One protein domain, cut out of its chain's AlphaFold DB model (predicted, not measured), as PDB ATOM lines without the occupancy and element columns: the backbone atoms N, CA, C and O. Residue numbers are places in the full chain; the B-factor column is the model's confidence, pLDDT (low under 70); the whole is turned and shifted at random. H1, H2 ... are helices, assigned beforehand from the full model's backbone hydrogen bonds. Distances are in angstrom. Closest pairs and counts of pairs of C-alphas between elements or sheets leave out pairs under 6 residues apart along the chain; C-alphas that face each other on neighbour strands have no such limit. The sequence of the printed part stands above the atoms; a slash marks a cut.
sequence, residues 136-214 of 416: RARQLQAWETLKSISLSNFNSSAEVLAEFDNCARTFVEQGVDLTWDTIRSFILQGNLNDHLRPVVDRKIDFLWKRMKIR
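This is residues 136 to 214 of the 416 residues of a protein of Puccinia triticina (isolate 1-1 / race 1 (BBBD)) (UniProt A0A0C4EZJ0). The longest helix, H2, folds into a helical hairpin with H1, H3 is set crosswise to H1, and residues 202 to 214, of which 202 to 212 belong to H4, stick out as an arm. The printed part has 79 residues with four named helices, in the order H1, H2, H3, H4, and is all helix. It is loose, with a radius of gyration of the C-alphas of 15.4 A, and spans 50 by 27 by 19 A.

Start at H2, residues 157 to 174; it touches H1, residues 136 to 148, at a shallow tilt of 13 degrees, opposite ways, and their closest C-alphas, Cys 167 and Leu 146, are 6.3 A apart. With residues 140 to 143 alone, H1 only just touches H3, residues 180 to 190, with 3 pairs of C-alphas within 8 A; the closest, Leu 140 and Phe 186, are 6.6 A apart, and the helices are about perpendicular at 87 degrees. H3 and H4, residues 197 to 212, are close but not clearly touching, the closest C-alphas, Gln 189 and Arg 197, being 7.4 A apart. In H1, H2, H3 and H4 every O i to N i+4 pair is within hydrogen-bond range.

Find C-alpha 157 at (-27.060, -8.163, -68.642); from there H2 runs 25.9 A. H1 measures 18.4 A and H3 15.1 A. H4 runs 22.1 A to C-alpha 212 at (-34.861, -25.230, -27.619).

The printed part has no cut and no long link. Look for pLDDT under 70 at residue 137 and residues 191 to 214.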
ATOM      1  N   ARG A 136     -28.952 -14.400 -38.531       70.19
ATOM      2  CA  ARG A 136     -29.980 -13.484 -39.029       70.19
ATOM      3  C   ARG A 136     -29.386 -12.223 -39.662       70.19
ATOM      4  O   ARG A 136     -29.916 -11.755 -40.665       70.19
ATOM      5  N   ALA A 137     -28.256 -11.734 -39.149       69.06
ATOM      6  CA  ALA A 137     -27.544 -10.605 -39.736       69.06
ATOM      7  C   ALA A 137     -27.004 -10.935 -41.135       69.06
ATOM      8  O   ALA A 137     -27.142 -10.126 -42.043       69.06
ATOM      9  N   ARG A 138     -26.476 -12.150 -41.342       75.44
ATOM     10  CA  ARG A 138     -26.012 -12.614 -42.662       75.44
ATOM     11  C   ARG A 138     -27.172 -12.748 -43.662       75.44
ATOM     12  O   ARG A 138     -27.007 -12.397 -44.826       75.44
ATOM     13  N   GLN A 139     -28.351 -13.178 -43.203       81.06
ATOM     14  CA  GLN A 139     -29.555 -13.229 -44.044       81.06
ATOM     15  C   GLN A 139     -30.040 -11.835 -44.442       81.06
ATOM     16  O   GLN A 139     -30.386 -11.607 -45.597       81.06
ATOM     17  N   LEU A 140     -30.056 -10.900 -43.487       81.44
ATOM     18  CA  LEU A 140     -30.403  -9.506 -43.754       81.44
ATOM     19  C   LEU A 140     -29.376  -8.850 -44.679       81.44
ATOM     20  O   LEU A 140     -29.766  -8.129 -45.584       81.44
ATOM     21  N   GLN A 141     -28.089  -9.152 -44.523       83.19
ATOM     22  CA  GLN A 141     -27.045  -8.673 -45.424       83.19
ATOM     23  C   GLN A 141     -27.248  -9.187 -46.854       83.19
ATOM     24  O   GLN A 141     -27.214  -8.387 -47.780       83.19
ATOM     25  N   ALA A 142     -27.531 -10.482 -47.041       86.12
ATOM     26  CA  ALA A 142     -27.848 -11.031 -48.363       86.12
ATOM     27  C   ALA A 142     -29.096 -10.367 -48.980       86.12
ATOM     28  O   ALA A 142     -29.131 -10.091 -50.176       86.12
ATOM     29  N   TRP A 143     -30.099 -10.042 -48.155       88.75
ATOM     30  CA  TRP A 143     -31.267  -9.259 -48.570       88.75
ATOM     31  C   TRP A 143     -30.919  -7.823 -48.987       88.75
ATOM     32  O   TRP A 143     -31.440  -7.334 -49.990       88.75
ATOM     33  N   GLU A 144     -30.027  -7.144 -48.266       87.44
ATOM     34  CA  GLU A 144     -29.532  -5.825 -48.670       87.44
ATOM     35  C   GLU A 144     -28.749  -5.895 -49.988       87.44
ATOM     36  O   GLU A 144     -28.979  -5.072 -50.876       87.44
ATOM     37  N   THR A 145     -27.904  -6.916 -50.167       88.44
ATOM     38  CA  THR A 145     -27.184  -7.159 -51.423       88.44
ATOM     39  C   THR A 145     -28.159  -7.331 -52.585       88.44
ATOM     40  O   THR A 145     -28.005  -6.646 -53.593       88.44
ATOM     41  N   LEU A 146     -29.218  -8.134 -52.418       88.69
ATOM     42  CA  LEU A 146     -30.251  -8.325 -53.443       88.69
ATOM     43  C   LEU A 146     -30.915  -7.003 -53.856       88.69
ATOM     44  O   LEU A 146     -31.082  -6.738 -55.044       88.69
ATOM     45  N   LYS A 147     -31.281  -6.157 -52.885       88.31
ATOM     46  CA  LYS A 147     -31.901  -4.846 -53.153       88.31
ATOM     47  C   LYS A 147     -30.956  -3.870 -53.851       88.31
ATOM     48  O   LYS A 147     -31.421  -2.981 -54.556       88.31
ATOM     49  N   SER A 148     -29.651  -4.005 -53.623       87.94
ATOM     50  CA  SER A 148     -28.638  -3.107 -54.183       87.94
ATOM     51  C   SER A 148     -28.288  -3.391 -55.648       87.94
ATOM     52  O   SER A 148     -27.589  -2.588 -56.270       87.94
ATOM     53  N   ILE A 149     -28.779  -4.501 -56.217       88.00
ATOM     54  CA  ILE A 149     -28.551  -4.846 -57.622       88.00
ATOM     55  C   ILE A 149     -29.300  -3.842 -58.506       88.00
ATOM     56  O   ILE A 149     -30.506  -3.940 -58.727       88.00
ATOM     57  N   SER A 150     -28.561  -2.866 -59.027       84.75
ATOM     58  CA  SER A 150     -29.048  -1.905 -60.013       84.75
ATOM     59  C   SER A 150     -28.411  -2.182 -61.365       84.75
ATOM     60  O   SER A 150     -27.194  -2.319 -61.457       84.75
ATOM     61  N   LEU A 151     -29.215  -2.169 -62.434       82.19
ATOM     62  CA  LEU A 151     -28.744  -2.325 -63.816       82.19
ATOM     63  C   LEU A 151     -27.701  -1.270 -64.217       82.19
ATOM     64  O   LEU A 151     -26.890  -1.522 -65.100       82.19
ATOM     65  N   SER A 152     -27.702  -0.106 -63.562       84.88
ATOM     66  CA  SER A 152     -26.724   0.966 -63.794       84.88
ATOM     67  C   SER A 152     -25.300   0.609 -63.373       84.88
ATOM     68  O   SER A 152     -24.362   1.276 -63.798       84.88
ATOM     69  N   ASN A 153     -25.142  -0.392 -62.505       83.25
ATOM     70  CA  ASN A 153     -23.856  -0.735 -61.901       83.25
ATOM     71  C   ASN A 153     -23.072  -1.760 -62.732       83.25
ATOM     72  O   ASN A 153     -21.939  -2.073 -62.380       83.25
ATOM     73  N   PHE A 154     -23.658  -2.278 -63.814       86.31
ATOM     74  CA  PHE A 154     -23.106  -3.386 -64.589       86.31
ATOM     75  C   PHE A 154     -23.010  -3.034 -66.069       86.31
ATOM     76  O   PHE A 154     -23.855  -2.325 -66.619       86.31
ATOM     77  N   ASN A 155     -21.988  -3.573 -66.734       86.31
ATOM     78  CA  ASN A 155     -21.718  -3.274 -68.142       86.31
ATOM     79  C   ASN A 155     -22.458  -4.225 -69.099       86.31
ATOM     80  O   ASN A 155     -22.440  -4.026 -70.314       86.31
ATOM     81  N   SER A 156     -23.084  -5.280 -68.567       90.62
ATOM     82  CA  SER A 156     -23.781  -6.309 -69.337       90.62
ATOM     83  C   SER A 156     -24.913  -6.952 -68.538       90.62
ATOM     84  O   SER A 156     -24.816  -7.138 -67.326       90.62
ATOM     85  N   SER A 157     -25.965  -7.385 -69.234       86.38
ATOM     86  CA  SER A 157     -27.060  -8.163 -68.642       86.38
ATOM     87  C   SER A 157     -26.608  -9.527 -68.109       86.38
ATOM     88  O   SER A 157     -27.187 -10.021 -67.145       86.38
ATOM     89  N   ALA A 158     -25.565 -10.126 -68.693       89.81
ATOM     90  CA  ALA A 158     -25.007 -11.392 -68.214       89.81
ATOM     91  C   ALA A 158     -24.334 -11.245 -66.839       89.81
ATOM     92  O   ALA A 158     -24.400 -12.153 -66.018       89.81
ATOM     93  N   GLU A 159     -23.719 -10.089 -66.582       88.75
ATOM     94  CA  GLU A 159     -23.067  -9.769 -65.309       88.75
ATOM     95  C   GLU A 159     -24.107  -9.554 -64.200       88.75
ATOM     96  O   GLU A 159     -23.991 -10.124 -63.120       88.75
ATOM     97  N   VAL A 160     -25.192  -8.837 -64.517       88.38
ATOM     98  CA  VAL A 160     -26.355  -8.685 -63.630       88.38
ATOM     99  C   VAL A 160     -26.940 -10.048 -63.262       88.38
ATOM    100  O   VAL A 160     -27.218 -10.306 -62.093       88.38
ATOM    101  N   LEU A 161     -27.138 -10.924 -64.253       89.38
ATOM    102  CA  LEU A 161     -27.721 -12.245 -64.029       89.38
ATOM    103  C   LEU A 161     -26.819 -13.116 -63.145       89.38
ATOM    104  O   LEU A 161     -27.315 -13.758 -62.224       89.38
ATOM    105  N   ALA A 162     -25.503 -13.074 -63.367       89.44
ATOM    106  CA  ALA A 162     -24.542 -13.766 -62.515       89.44
ATOM    107  C   ALA A 162     -24.588 -13.262 -61.062       89.44
ATOM    108  O   ALA A 162     -24.485 -14.062 -60.131       89.44
ATOM    109  N   GLU A 163     -24.790 -11.958 -60.853       87.81
ATOM    110  CA  GLU A 163     -24.927 -11.386 -59.512       87.81
ATOM    111  C   GLU A 163     -26.236 -11.815 -58.830       87.81
ATOM    112  O   GLU A 163     -26.238 -12.169 -57.647       87.81
ATOM    113  N   PHE A 164     -27.341 -11.886 -59.581       88.19
ATOM    114  CA  PHE A 164     -28.589 -12.479 -59.091       88.19
ATOM    115  C   PHE A 164     -28.415 -13.952 -58.713       88.19
ATOM    116  O   PHE A 164     -28.854 -14.353 -57.633       88.19
ATOM    117  N   ASP A 165     -27.746 -14.747 -59.548       89.38
ATOM    118  CA  ASP A 165     -27.493 -16.166 -59.285       89.38
ATOM    119  C   ASP A 165     -26.586 -16.368 -58.066       89.38
ATOM    120  O   ASP A 165     -26.819 -17.264 -57.249       89.38
ATOM    121  N   ASN A 166     -25.573 -15.515 -57.893       89.00
ATOM    122  CA  ASN A 166     -24.735 -15.503 -56.698       89.00
ATOM    123  C   ASN A 166     -25.569 -15.191 -55.452       89.00
ATOM    124  O   ASN A 166     -25.491 -15.921 -54.464       89.00
ATOM    125  N   CYS A 167     -26.418 -14.163 -55.507       88.06
ATOM    126  CA  CYS A 167     -27.292 -13.805 -54.398       88.06
ATOM    127  C   CYS A 167     -28.274 -14.944 -54.061       88.06
ATOM    128  O   CYS A 167     -28.382 -15.351 -52.901       88.06
ATOM    129  N   ALA A 168     -28.908 -15.551 -55.068       85.44
ATOM    130  CA  ALA A 168     -29.773 -16.717 -54.900       85.44
ATOM    131  C   ALA A 168     -29.034 -17.892 -54.236       85.44
ATOM    132  O   ALA A 168     -29.550 -18.488 -53.287       85.44
ATOM    133  N   ARG A 169     -27.793 -18.173 -54.655       87.25
ATOM    134  CA  ARG A 169     -26.947 -19.202 -54.034       87.25
ATOM    135  C   ARG A 169     -26.687 -18.907 -52.559       87.25
ATOM    136  O   ARG A 169     -26.836 -19.809 -51.736       87.25
ATOM    137  N   THR A 170     -26.404 -17.652 -52.196       85.94
ATOM    138  CA  THR A 170     -26.198 -17.287 -50.783       85.94
ATOM    139  C   THR A 170     -27.437 -17.531 -49.921       85.94
ATOM    140  O   THR A 170     -27.298 -17.951 -48.772       85.94
ATOM    141  N   PHE A 171     -28.652 -17.332 -50.446       84.25
ATOM    142  CA  PHE A 171     -29.880 -17.667 -49.716       84.25
ATOM    143  C   PHE A 171     -30.035 -19.179 -49.521       84.25
ATOM    144  O   PHE A 171     -30.333 -19.619 -48.407       84.25
ATOM    145  N   VAL A 172     -29.763 -19.976 -50.558       83.62
ATOM    146  CA  VAL A 172     -29.816 -21.448 -50.498       83.62
ATOM    147  C   VAL A 172     -28.812 -22.000 -49.479       83.62
ATOM    148  O   VAL A 172     -29.173 -22.797 -48.608       83.62
ATOM    149  N   GLU A 173     -27.569 -21.517 -49.509       82.50
ATOM    150  CA  GLU A 173     -26.521 -21.886 -48.546       82.50
ATOM    151  C   GLU A 173     -26.923 -21.543 -47.105       82.50
ATOM    152  O   GLU A 173     -26.695 -22.315 -46.166       82.50
ATOM    153  N   GLN A 174     -27.611 -20.416 -46.918       77.81
ATOM    154  CA  GLN A 174     -28.141 -19.995 -45.621       77.81
ATOM    155  C   GLN A 174     -29.434 -20.716 -45.218       77.81
ATOM    156  O   GLN A 174     -29.847 -20.611 -44.062       77.81
ATOM    157  N   GLY A 175     -30.045 -21.482 -46.122       74.38
ATOM    158  CA  GLY A 175     -31.262 -22.254 -45.851       74.38
ATOM    159  C   GLY A 175     -32.491 -21.391 -45.788       74.38
ATOM    160  O   GLY A 175     -33.409 -21.672 -45.023       74.38
ATOM    161  N   VAL A 176     -32.437 -20.284 -46.513       78.25
ATOM    162  CA  VAL A 176     -33.530 -19.352 -46.646       78.25
ATOM    163  C   VAL A 176     -34.331 -19.782 -47.852       78.25
ATOM    164  O   VAL A 176     -33.943 -19.527 -48.989       78.25
ATOM    165  N   ASP A 177     -35.486 -20.374 -47.594       79.12
ATOM    166  CA  ASP A 177     -36.493 -20.521 -48.629       79.12
ATOM    167  C   ASP A 177     -37.140 -19.147 -48.844       79.12
ATOM    168  O   ASP A 177     -37.731 -18.575 -47.917       79.12
ATOM    169  N   LEU A 178     -37.015 -18.590 -50.053       79.88
ATOM    170  CA  LEU A 178     -37.605 -17.300 -50.441       79.88
ATOM    171  C   LEU A 178     -39.123 -17.423 -50.652       79.88
ATOM    172  O   LEU A 178     -39.659 -17.179 -51.730       79.88
ATOM    173  N   THR A 179     -39.834 -17.820 -49.600       84.81
ATOM    174  CA  THR A 179     -41.294 -17.773 -49.547       84.81
ATOM    175  C   THR A 179     -41.773 -16.338 -49.326       84.81
ATOM    176  O   THR A 179     -41.024 -15.474 -48.858       84.81
ATOM    177  N   TRP A 180     -43.050 -16.079 -49.607       78.81
ATOM    178  CA  TRP A 180     -43.650 -14.769 -49.350       78.81
ATOM    179  C   TRP A 180     -43.542 -14.341 -47.876       78.81
ATOM    180  O   TRP A 180     -43.279 -13.172 -47.590       78.81
ATOM    181  N   ASP A 181     -43.654 -15.283 -46.936       76.50
ATOM    182  CA  ASP A 181     -43.484 -15.008 -45.506       76.50
ATOM    183  C   ASP A 181     -42.044 -14.605 -45.165       76.50
ATOM    184  O   ASP A 181     -41.821 -13.684 -44.373       76.50
ATOM    185  N   THR A 182     -41.058 -15.240 -45.801       81.31
ATOM    186  CA  THR A 182     -39.641 -14.890 -45.651       81.31
ATOM    187  C   THR A 182     -39.365 -13.484 -46.185       81.31
ATOM    188  O   THR A 182     -38.735 -12.678 -45.497       81.31
ATOM    189  N   ILE A 183     -39.898 -13.148 -47.364       81.94
ATOM    190  CA  ILE A 183     -39.779 -11.811 -47.963       81.94
ATOM    191  C   ILE A 183     -40.429 -10.762 -47.054       81.94
ATOM    192  O   ILE A 183     -39.807  -9.754 -46.719       81.94
ATOM    193  N   ARG A 184     -41.650 -11.021 -46.570       77.12
ATOM    194  CA  ARG A 184     -42.341 -10.140 -45.620       77.12
ATOM    195  C   ARG A 184     -41.532  -9.948 -44.339       77.12
ATOM    196  O   ARG A 184     -41.435  -8.831 -43.841       77.12
ATOM    197  N   SER A 185     -40.930 -11.013 -43.820       78.19
ATOM    198  CA  SER A 185     -40.061 -10.969 -42.642       78.19
ATOM    199  C   SER A 185     -38.815 -10.109 -42.878       78.19
ATOM    200  O   SER A 185     -38.474  -9.292 -42.023       78.19
ATOM    201  N   PHE A 186     -38.161 -10.226 -44.037       84.25
ATOM    202  CA  PHE A 186     -37.019  -9.376 -44.389       84.25
ATOM    203  C   PHE A 186     -37.400  -7.912 -44.551       84.25
ATOM    204  O   PHE A 186     -36.692  -7.047 -44.046       84.25
ATOM    205  N   ILE A 187     -38.538  -7.619 -45.181       81.50
ATOM    206  CA  ILE A 187     -39.037  -6.248 -45.310       81.50
ATOM    207  C   ILE A 187     -39.343  -5.672 -43.927       81.50
ATOM    208  O   ILE A 187     -38.873  -4.587 -43.600       81.50
ATOM    209  N   LEU A 188     -40.087  -6.389 -43.084       77.44
ATOM    210  CA  LEU A 188     -40.444  -5.896 -41.753       77.44
ATOM    211  C   LEU A 188     -39.211  -5.665 -40.878       77.44
ATOM    212  O   LEU A 188     -39.153  -4.667 -40.170       77.44
ATOM    213  N   GLN A 189     -38.214  -6.548 -40.947       72.69
ATOM    214  CA  GLN A 189     -37.010  -6.430 -40.129       72.69
ATOM    215  C   GLN A 189     -35.974  -5.456 -40.689       72.69
ATOM    216  O   GLN A 189     -35.340  -4.741 -39.920       72.69
ATOM    217  N   GLY A 190     -35.840  -5.365 -42.012       70.88
ATOM    218  CA  GLY A 190     -35.020  -4.350 -42.673       70.88
ATOM    219  C   GLY A 190     -35.549  -2.928 -42.459       70.88
ATOM    220  O   GLY A 190     -34.780  -1.978 -42.540       70.88
ATOM    221  N   ASN A 191     -36.834  -2.779 -42.125       69.06
ATOM    222  CA  ASN A 191     -37.455  -1.501 -41.765       69.06
ATOM    223  C   ASN A 191     -37.549  -1.257 -40.249       69.06
ATOM    224  O   ASN A 191     -38.087  -0.232 -39.827       69.06
ATOM    225  N   LEU A 192     -37.041  -2.160 -39.402       68.69
ATOM    226  CA  LEU A 192     -36.875  -1.839 -37.984       68.69
ATOM    227  C   LEU A 192     -35.774  -0.782 -37.869       68.69
ATOM    228  O   LEU A 192     -34.663  -0.990 -38.350       68.69
ATOM    229  N   ASN A 193     -36.071   0.348 -37.232       60.72
ATOM    230  CA  ASN A 193     -35.057   1.350 -36.909       60.72
ATOM    231  C   ASN A 193     -34.006   0.757 -35.952       60.72
ATOM    232  O   ASN A 193     -34.328  -0.124 -35.147       60.72
ATOM    233  N   ASP A 194     -32.774   1.270 -35.990       64.06
ATOM    234  CA  ASP A 194     -31.617   0.723 -35.258       64.06
ATOM    235  C   ASP A 194     -31.838   0.569 -33.743       64.06
ATOM    236  O   ASP A 194     -31.257  -0.310 -33.115       64.06
ATOM    237  N   HIS A 195     -32.742   1.352 -33.146       63.94
ATOM    238  CA  HIS A 195     -33.098   1.247 -31.728       63.94
ATOM    239  C   HIS A 195     -34.044   0.074 -31.396       63.94
ATOM    240  O   HIS A 195     -34.084  -0.379 -30.252       63.94
ATOM    241  N   LEU A 196     -34.807  -0.441 -32.371       61.84
ATOM    242  CA  LEU A 196     -35.761  -1.546 -32.180       61.84
ATOM    243  C   LEU A 196     -35.198  -2.900 -32.614       61.84
ATOM    244  O   LEU A 196     -35.646  -3.924 -32.092       61.84
ATOM    245  N   ARG A 197     -34.210  -2.920 -33.521       66.50
ATOM    246  CA  ARG A 197     -33.556  -4.159 -33.985       66.50
ATOM    247  C   ARG A 197     -33.018  -5.006 -32.821       66.50
ATOM    248  O   ARG A 197     -33.453  -6.150 -32.698       66.50
ATOM    249  N   PRO A 198     -32.235  -4.462 -31.865       66.38
ATOM    250  CA  PRO A 198     -31.698  -5.259 -30.760       66.38
ATOM    251  C   PRO A 198     -32.785  -5.786 -29.819       66.38
ATOM    252  O   PRO A 198     -32.631  -6.844 -29.213       66.38
ATOM    253  N   VAL A 199     -33.895  -5.054 -29.671       65.75
ATOM    254  CA  VAL A 199     -35.015  -5.440 -28.798       65.75
ATOM    255  C   VAL A 199     -35.798  -6.602 -29.407       65.75
ATOM    256  O   VAL A 199     -36.163  -7.542 -28.695       65.75
ATOM    257  N   VAL A 200     -36.035  -6.560 -30.719       64.56
ATOM    258  CA  VAL A 200     -36.704  -7.636 -31.456       64.56
ATOM    259  C   VAL A 200     -35.812  -8.875 -31.522       64.56
ATOM    260  O   VAL A 200     -36.284  -9.961 -31.182       64.56
ATOM    261  N   ASP A 201     -34.524  -8.718 -31.831       65.25
ATOM    262  CA  ASP A 201     -33.565  -9.827 -31.903       65.25
ATOM    263  C   ASP A 201     -33.401 -10.526 -30.550       65.25
ATOM    264  O   ASP A 201     -33.550 -11.745 -30.466       65.25
ATOM    265  N   ARG A 202     -33.244  -9.773 -29.449       64.62
ATOM    266  CA  ARG A 202     -33.198 -10.350 -28.088       64.62
ATOM    267  C   ARG A 202     -34.453 -11.154 -27.753       64.62
ATOM    268  O   ARG A 202     -34.375 -12.158 -27.044       64.62
ATOM    269  N   LYS A 203     -35.620 -10.728 -28.240       63.09
ATOM    270  CA  LYS A 203     -36.899 -11.398 -27.975       63.09
ATOM    271  C   LYS A 203     -37.082 -12.640 -28.848       63.09
ATOM    272  O   LYS A 203     -37.587 -13.645 -28.348       63.09
ATOM    273  N   ILE A 204     -36.634 -12.604 -30.103       64.44
ATOM    274  CA  ILE A 204     -36.582 -13.773 -30.992       64.44
ATOM    275  C   ILE A 204     -35.595 -14.806 -30.440       64.44
ATOM    276  O   ILE A 204     -35.966 -15.969 -30.305       64.44
ATOM    277  N   ASP A 205     -34.407 -14.390 -30.002       54.69
ATOM    278  CA  ASP A 205     -33.422 -15.265 -29.357       54.69
ATOM    279  C   ASP A 205     -33.945 -15.867 -28.054       54.69
ATOM    280  O   ASP A 205     -33.712 -17.042 -27.761       54.69
ATOM    281  N   PHE A 206     -34.690 -15.089 -27.265       60.19
ATOM    282  CA  PHE A 206     -35.351 -15.590 -26.066       60.19
ATOM    283  C   PHE A 206     -36.421 -16.636 -26.403       60.19
ATOM    284  O   PHE A 206     -36.475 -17.692 -25.767       60.19
ATOM    285  N   LEU A 207     -37.249 -16.384 -27.420       48.78
ATOM    286  CA  LEU A 207     -38.246 -17.343 -27.899       48.78
ATOM    287  C   LEU A 207     -37.587 -18.607 -28.454       48.78
ATOM    288  O   LEU A 207     -38.039 -19.710 -28.154       48.78
ATOM    289  N   TRP A 208     -36.481 -18.461 -29.179       47.78
ATOM    290  CA  TRP A 208     -35.710 -19.565 -29.734       47.78
ATOM    291  C   TRP A 208     -35.045 -20.406 -28.639       47.78
ATOM    292  O   TRP A 208     -35.179 -21.630 -28.630       47.78
ATOM    293  N   LYS A 209     -34.416 -19.771 -27.639       49.19
ATOM    294  CA  LYS A 209     -33.897 -20.451 -26.437       49.19
ATOM    295  C   LYS A 209     -35.013 -21.175 -25.682       49.19
ATOM    296  O   LYS A 209     -34.832 -22.317 -25.270       49.19
ATOM    297  N   ARG A 210     -36.192 -20.560 -25.556       41.12
ATOM    298  CA  ARG A 210     -37.363 -21.156 -24.894       41.12
ATOM    299  C   ARG A 210     -37.956 -22.330 -25.683       41.12
ATOM    300  O   ARG A 210     -38.419 -23.286 -25.066       41.12
ATOM    301  N   MET A 211     -37.908 -22.294 -27.015       42.56
ATOM    302  CA  MET A 211     -38.279 -23.421 -27.879       42.56
ATOM    303  C   MET A 211     -37.246 -24.553 -27.825       42.56
ATOM    304  O   MET A 211     -37.634 -25.715 -27.767       42.56
ATOM    305  N   LYS A 212     -35.947 -24.239 -27.734       47.09
ATOM    306  CA  LYS A 212     -34.861 -25.230 -27.619       47.09
ATOM    307  C   LYS A 212     -34.853 -25.982 -26.278       47.09
ATOM    308  O   LYS A 212     -34.310 -27.079 -26.203       47.09
ATOM    309  N   ILE A 213     -35.482 -25.420 -25.240       44.31
ATOM    310  CA  ILE A 213     -35.628 -26.026 -23.901       44.31
ATOM    311  C   ILE A 213     -36.949 -26.807 -23.753       44.31
ATOM    312  O   ILE A 213     -37.130 -27.528 -22.774       44.31
ATOM    313  N   ARG A 214     -37.884 -26.727 -24.709       30.41
ATOM    314  CA  ARG A 214     -39.152 -27.465 -24.623       30.41
ATOM    315  C   ARG A 214     -39.015 -28.815 -25.351       30.41
ATOM    316  O   ARG A 214     -38.873 -28.811 -26.573       30.41
TER     317      ARG A 214